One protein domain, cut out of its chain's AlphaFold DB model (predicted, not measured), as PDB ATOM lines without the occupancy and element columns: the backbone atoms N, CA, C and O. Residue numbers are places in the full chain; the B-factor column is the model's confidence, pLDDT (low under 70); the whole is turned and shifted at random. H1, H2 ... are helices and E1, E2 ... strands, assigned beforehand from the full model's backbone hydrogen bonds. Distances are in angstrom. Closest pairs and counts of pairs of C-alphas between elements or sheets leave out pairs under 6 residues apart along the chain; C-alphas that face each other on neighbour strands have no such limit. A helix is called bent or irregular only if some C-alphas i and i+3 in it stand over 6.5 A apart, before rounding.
ATOM      1  N   LEU A  19     -41.967 -48.291 -33.957       83.25
ATOM      2  CA  LEU A  19     -41.514 -47.798 -32.654       83.25
ATOM      3  C   LEU A  19     -41.779 -46.293 -32.507       83.25
ATOM      4  O   LEU A  19     -42.272 -45.860 -31.467       83.25
ATOM      5  N   PHE A  20     -41.532 -45.515 -33.560       84.25
ATOM      6  CA  PHE A  20     -41.826 -44.090 -33.629       84.25
ATOM      7  C   PHE A  20     -43.319 -43.835 -33.401       84.25
ATOM      8  O   PHE A  20     -43.676 -43.109 -32.474       84.25
ATOM      9  N   TYR A  21     -44.200 -44.517 -34.141       82.62
ATOM     10  CA  TYR A  21     -45.649 -44.383 -33.948       82.62
ATOM     11  C   TYR A  21     -46.105 -44.758 -32.535       82.62
ATOM     12  O   TYR A  21     -46.947 -44.074 -31.950       82.62
ATOM     13  N   SER A  22     -45.530 -45.819 -31.955       84.75
ATOM     14  CA  SER A  22     -45.825 -46.214 -30.575       84.75
ATOM     15  C   SER A  22     -45.437 -45.123 -29.576       84.75
ATOM     16  O   SER A  22     -46.189 -44.859 -28.640       84.75
ATOM     17  N   ASN A  23     -44.301 -44.461 -29.783       86.06
ATOM     18  CA  ASN A  23     -43.837 -43.387 -28.914       86.06
ATOM     19  C   ASN A  23     -44.664 -42.102 -29.078       86.06
ATOM     20  O   ASN A  23     -45.063 -41.530 -28.068       86.06
ATOM     21  N   ILE A  24     -45.009 -41.695 -30.306       85.88
ATOM     22  CA  ILE A  24     -45.918 -40.556 -30.538       85.88
ATOM     23  C   ILE A  24     -47.282 -40.812 -29.885       85.88
ATOM     24  O   ILE A  24     -47.801 -39.952 -29.176       85.88
ATOM     25  N   THR A  25     -47.824 -42.024 -30.033       86.38
ATOM     26  CA  THR A  25     -49.087 -42.413 -29.384       86.38
ATOM     27  C   THR A  25     -48.987 -42.297 -27.864       86.38
ATOM     28  O   THR A  25     -49.892 -41.754 -27.239       86.38
ATOM     29  N   ARG A  26     -47.875 -42.740 -27.258       87.62
ATOM     30  CA  ARG A  26     -47.641 -42.597 -25.811       87.62
ATOM     31  C   ARG A  26     -47.549 -41.142 -25.368       87.62
ATOM     32  O   ARG A  26     -48.084 -40.817 -24.317       87.62
ATOM     33  N   ILE A  27     -46.906 -40.275 -26.151       87.50
ATOM     34  CA  ILE A  27     -46.828 -38.834 -25.863       87.50
ATOM     35  C   ILE A  27     -48.236 -38.225 -25.852       87.50
ATOM     36  O   ILE A  27     -48.600 -37.546 -24.894       87.50
ATOM     37  N   ILE A  28     -49.055 -38.528 -26.864       87.00
ATOM     38  CA  ILE A  28     -50.445 -38.054 -26.947       87.00
ATOM     39  C   ILE A  28     -51.281 -38.616 -25.790       87.00
ATOM     40  O   ILE A  28     -51.983 -37.866 -25.117       87.00
ATOM     41  N   GLN A  29     -51.187 -39.919 -25.512       87.38
ATOM     42  CA  GLN A  29     -51.891 -40.553 -24.392       87.38
ATOM     43  C   GLN A  29     -51.495 -39.936 -23.050       87.38
ATOM     44  O   GLN A  29     -52.362 -39.690 -22.216       87.38
ATOM     45  N   HIS A  30     -50.208 -39.650 -22.852       86.75
ATOM     46  CA  HIS A  30     -49.723 -38.982 -21.652       86.75
ATOM     47  C   HIS A  30     -50.337 -37.585 -21.506       86.75
ATOM     48  O   HIS A  30     -50.793 -37.238 -20.421       86.75
ATOM     49  N   GLU A  31     -50.429 -36.804 -22.582       87.12
ATOM     50  CA  GLU A  31     -51.072 -35.486 -22.553       87.12
ATOM     51  C   GLU A  31     -52.575 -35.563 -22.300       87.12
ATOM     52  O   GLU A  31     -53.095 -34.796 -21.498       87.12
ATOM     53  N   LEU A  32     -53.279 -36.518 -22.906       86.25
ATOM     54  CA  LEU A  32     -54.706 -36.712 -22.647       86.25
ATOM     55  C   LEU A  32     -54.968 -37.182 -21.210       86.25
ATOM     56  O   LEU A  32     -55.935 -36.748 -20.593       86.25
ATOM     57  N   SER A  33     -54.078 -37.999 -20.637       86.06
ATOM     58  CA  SER A  33     -54.202 -38.463 -19.247       86.06
ATOM     59  C   SER A  33     -54.117 -37.332 -18.214       86.06
ATOM     60  O   SER A  33     -54.511 -37.511 -17.066       86.06
ATOM     61  N   LYS A  34     -53.616 -36.158 -18.617       83.56
ATOM     62  CA  LYS A  34     -53.509 -34.964 -17.772       83.56
ATOM     63  C   LYS A  34     -54.807 -34.167 -17.649       83.56
ATOM     64  O   LYS A  34     -54.860 -33.279 -16.805       83.56
ATOM     65  N   ILE A  35     -55.828 -34.445 -18.464       81.50
ATOM     66  CA  ILE A  35     -57.082 -33.667 -18.494       81.50
ATOM     67  C   ILE A  35     -57.735 -33.592 -17.110       81.50
ATOM     68  O   ILE A  35     -58.152 -32.510 -16.701       81.50
ATOM     69  N   ASP A  36     -57.735 -34.698 -16.368       79.56
ATOM     70  CA  ASP A  36     -58.363 -34.779 -15.045       79.56
ATOM     71  C   ASP A  36     -57.398 -34.440 -13.891       79.56
ATOM     72  O   ASP A  36     -57.800 -34.406 -12.729       79.56
ATOM     73  N   ASN A  37     -56.125 -34.166 -14.193       77.69
ATOM     74  CA  ASN A  37     -55.118 -33.840 -13.188       77.69
ATOM     75  C   ASN A  37     -55.115 -32.333 -12.907       77.69
ATOM     76  O   ASN A  37     -54.853 -31.520 -13.796       77.69
ATOM     77  N   GLU A  38     -55.336 -31.945 -11.653       68.88
ATOM     78  CA  GLU A  38     -55.169 -30.551 -11.237       68.88
ATOM     79  C   GLU A  38     -53.733 -30.056 -11.452       68.88
ATOM     80  O   GLU A  38     -52.772 -30.756 -11.143       68.88
ATOM     81  N   GLY A  39     -53.591 -28.828 -11.967       64.56
ATOM     82  CA  GLY A  39     -52.284 -28.195 -12.203       64.56
ATOM     83  C   GLY A  39     -51.495 -28.789 -13.373       64.56
ATOM     84  O   GLY A  39     -50.312 -28.500 -13.544       64.56
ATOM     85  N   ALA A  40     -52.109 -29.639 -14.200       71.50
ATOM     86  CA  ALA A  40     -51.377 -30.252 -15.291       71.50
ATOM     87  C   ALA A  40     -51.028 -29.251 -16.403       71.50
ATOM     88  O   ALA A  40     -51.879 -28.537 -16.937       71.50
ATOM     89  N   SER A  41     -49.758 -29.245 -16.811       70.31
ATOM     90  CA  SER A  41     -49.332 -28.519 -18.005       70.31
ATOM     91  C   SER A  41     -49.475 -29.393 -19.247       70.31
ATOM     92  O   SER A  41     -48.917 -30.496 -19.330       70.31
ATOM     93  N   PHE A  42     -50.184 -28.849 -20.231       78.38
ATOM     94  CA  PHE A  42     -50.256 -29.385 -21.583       78.38
ATOM     95  C   PHE A  42     -49.214 -28.714 -22.468       78.38
ATOM     96  O   PHE A  42     -49.135 -27.479 -22.517       78.38
ATOM     97  N   ASN A  43     -48.451 -29.544 -23.165       76.50
ATOM     98  CA  ASN A  43     -47.359 -29.150 -24.044       76.50
ATOM     99  C   ASN A  43     -47.820 -28.850 -25.473       76.50
ATOM    100  O   ASN A  43     -47.099 -28.174 -26.195       76.50
ATOM    101  N   PHE A  44     -48.996 -29.345 -25.867       78.06
ATOM    102  CA  PHE A  44     -49.502 -29.246 -27.244       78.06
ATOM    103  C   PHE A  44     -50.724 -28.330 -27.396       78.06
ATOM    104  O   PHE A  44     -51.362 -28.306 -28.446       78.06
ATOM    105  N   ILE A  45     -51.099 -27.577 -26.355       78.44
ATOM    106  CA  ILE A  45     -52.163 -26.576 -26.503       78.44
ATOM    107  C   ILE A  45     -51.643 -25.444 -27.383       78.44
ATOM    108  O   ILE A  45     -50.645 -24.810 -27.045       78.44
ATOM    109  N   ASN A  46     -52.376 -25.160 -28.462       77.38
ATOM    110  CA  ASN A  46     -52.036 -24.136 -29.447       77.38
ATOM    111  C   ASN A  46     -50.633 -24.330 -30.042       77.38
ATOM    112  O   ASN A  46     -49.967 -23.343 -30.344       77.38
ATOM    113  N   SER A  47     -50.167 -25.570 -30.219       84.62
ATOM    114  CA  SER A  47     -48.911 -25.821 -30.923       84.62
ATOM    115  C   SER A  47     -48.939 -27.061 -31.810       84.62
ATOM    116  O   SER A  47     -49.608 -28.049 -31.515       84.62
ATOM    117  N   ASP A  48     -48.161 -26.995 -32.887       85.06
ATOM    118  CA  ASP A  48     -47.805 -28.131 -33.729       85.06
ATOM    119  C   ASP A  48     -46.330 -28.461 -33.514       85.06
ATOM    120  O   ASP A  48     -45.472 -27.578 -33.578       85.06
ATOM    121  N   ARG A  49     -46.002 -29.747 -33.351       84.94
ATOM    122  CA  ARG A  49     -44.614 -30.225 -33.379       84.94
ATOM    123  C   ARG A  49     -44.370 -31.079 -34.604       84.94
ATOM    124  O   ARG A  49     -45.127 -32.003 -34.889       84.94
ATOM    125  N   ILE A  50     -43.285 -30.781 -35.308       83.19
ATOM    126  CA  ILE A  50     -42.861 -31.542 -36.481       83.19
ATOM    127  C   ILE A  50     -41.614 -32.323 -36.118       83.19
ATOM    128  O   ILE A  50     -40.605 -31.741 -35.726       83.19
ATOM    129  N   TYR A  51     -41.693 -33.640 -36.252       81.94
ATOM    130  CA  TYR A  51     -40.632 -34.572 -35.895       81.94
ATOM    131  C   TYR A  51     -39.734 -34.881 -37.088       81.94
ATOM    132  O   TYR A  51     -40.180 -34.836 -38.234       81.94
ATOM    133  N   ASN A  52     -38.466 -35.184 -36.808       79.19
ATOM    134  CA  ASN A  52     -37.591 -35.785 -37.809       79.19
ATOM    135  C   ASN A  52     -37.989 -37.250 -38.028       79.19
ATOM    136  O   ASN A  52     -38.425 -37.928 -37.093       79.19
ATOM    137  N   ASP A  53     -37.792 -37.752 -39.244       80.19
ATOM    138  CA  ASP A  53     -38.110 -39.136 -39.590       80.19
ATOM    139  C   ASP A  53     -37.417 -40.107 -38.630       80.19
ATOM    140  O   ASP A  53     -36.193 -40.151 -38.540       80.19
ATOM    141  N   ASN A  54     -38.213 -40.902 -37.913       73.19
ATOM    142  CA  ASN A  54     -37.761 -41.924 -36.963       73.19
ATOM    143  C   ASN A  54     -37.013 -41.431 -35.705       73.19
ATOM    144  O   ASN A  54     -36.541 -42.273 -34.939       73.19
ATOM    145  N   PHE A  55     -36.967 -40.124 -35.426       78.19
ATOM    146  CA  PHE A  55     -36.400 -39.570 -34.187       78.19
ATOM    147  C   PHE A  55     -37.479 -38.895 -33.332       78.19
ATOM    148  O   PHE A  55     -38.381 -38.246 -33.851       78.19
ATOM    149  N   LEU A  56     -37.381 -39.022 -32.005       78.94
ATOM    150  CA  LEU A  56     -38.304 -38.350 -31.073       78.94
ATOM    151  C   LEU A  56     -37.960 -36.883 -30.819       78.94
ATOM    152  O   LEU A  56     -38.757 -36.173 -30.207       78.94
ATOM    153  N   ASP A  57     -36.818 -36.421 -31.320       81.81
ATOM    154  CA  ASP A  57     -36.479 -35.007 -31.313       81.81
ATOM    155  C   ASP A  57     -37.297 -34.291 -32.387       81.81
ATOM    156  O   ASP A  57     -37.272 -34.646 -33.576       81.81
ATOM    157  N   PHE A  58     -38.050 -33.276 -31.963       79.06
ATOM    158  CA  PHE A  58     -38.794 -32.448 -32.896       79.06
ATOM    159  C   PHE A  58     -37.840 -31.491 -33.619       79.06
ATOM    160  O   PHE A  58     -36.946 -30.897 -33.024       79.06
ATOM    161  N   LYS A  59     -38.039 -31.344 -34.927       81.62
ATOM    162  CA  LYS A  59     -37.296 -30.417 -35.780       81.62
ATOM    163  C   LYS A  59     -37.640 -28.971 -35.448       81.62
ATOM    164  O   LYS A  59     -36.755 -28.125 -35.401       81.62
ATOM    165  N   PHE A  60     -38.930 -28.688 -35.271       82.38
ATOM    166  CA  PHE A  60     -39.419 -27.388 -34.825       82.38
ATOM    167  C   PHE A  60     -40.834 -27.486 -34.245       82.38
ATOM    168  O   PHE A  60     -41.597 -28.404 -34.564       82.38
ATOM    169  N   GLU A  61     -41.161 -26.521 -33.393       85.81
ATOM    170  CA  GLU A  61     -42.486 -26.303 -32.823       85.81
ATOM    171  C   GLU A  61     -43.050 -25.002 -33.399       85.81
ATOM    172  O   GLU A  61     -42.342 -23.999 -33.499       85.81
ATOM    173  N   ARG A  62     -44.316 -25.023 -33.814       85.19
ATOM    174  CA  ARG A  62     -45.077 -23.824 -34.169       85.19
ATOM    175  C   ARG A  62     -46.079 -23.571 -33.070       85.19
ATOM    176  O   ARG A  62     -46.833 -24.476 -32.737       85.19
ATOM    177  N   THR A  63     -46.118 -22.358 -32.547       84.25
ATOM    178  CA  THR A  63     -47.173 -21.919 -31.637       84.25
ATOM    179  C   THR A  63     -48.185 -21.080 -32.403       84.25
ATOM    180  O   THR A  63     -47.840 -20.309 -33.299       84.25
ATOM    181  N   PHE A  64     -49.455 -21.250 -32.067       86.06
ATOM    182  CA  PHE A  64     -50.565 -20.541 -32.677       86.06
ATOM    183  C   PHE A  64     -51.087 -19.490 -31.716       86.06
ATOM    184  O   PHE A  64     -51.227 -19.724 -30.515       86.06
TER     185      PHE A  64
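What this domain is: This is residues 19 to 64 of the 329 residues of a protein of Fusobacterium necrophorum subsp. funduliforme 1_1_36S (UniProt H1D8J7). The model is a flat, loosely filled frame: helix H1 makes one side, a hairpin of the two strands E1 and E2 makes the opposite side, and the long link of residues 34 to 46 folds back from the end of the helix to the hairpin. The printed part has 46 residues, with one named helix followed by two named strands, in the order H1, E1, E2. The two strands form one antiparallel sheet, and the class is mixed, helices and strands. The whole is only just loose, close to compact, with a radius of gyration of the C-alphas of 11.7 A and spans of 34 by 26 by 10 A.

Where its parts are: H1 takes residues 19 to 33 and is 20.7 A long from first to last C-alpha, beginning at C-alpha 19 at (-41.514, -47.798, -32.654) and ending at C-alpha 33 at (-54.202, -38.463, -19.247). E1 takes residues 47 to 51 and is 13.0 A long. E2 takes residues 58 to 63, is 13.5 A long, and ends at C-alpha 63 at (-47.173, -21.919, -31.637).

How they stand to each other: In H1, which is not bent, every O i to N i+4 pair is within hydrogen-bond range. H1 and E2 are apart. E1 and E2 form a hairpin of antiparallel neighbours, with 166 degrees between their directions. The C-alphas of Ser 47 and Thr 63 face each other at 4.3 A, and those of Tyr 51 and Phe 58 at 4.1 A. Within hydrogen-bond range are N 48 and O 62, at 2.9 A, and N 59 and O 50, at 2.7 A.

The domain as a whole: The two C-alphas farthest apart are those of Glu 38 and Asp 53, at 34.2 A. The printed part has no cut. The link from H1 to E1, 13 residues, is long, and the link from E1 to E2, 6 residues, is short. The mean pLDDT of the printed part is 81.5, and residues 38 to 39 are under 70.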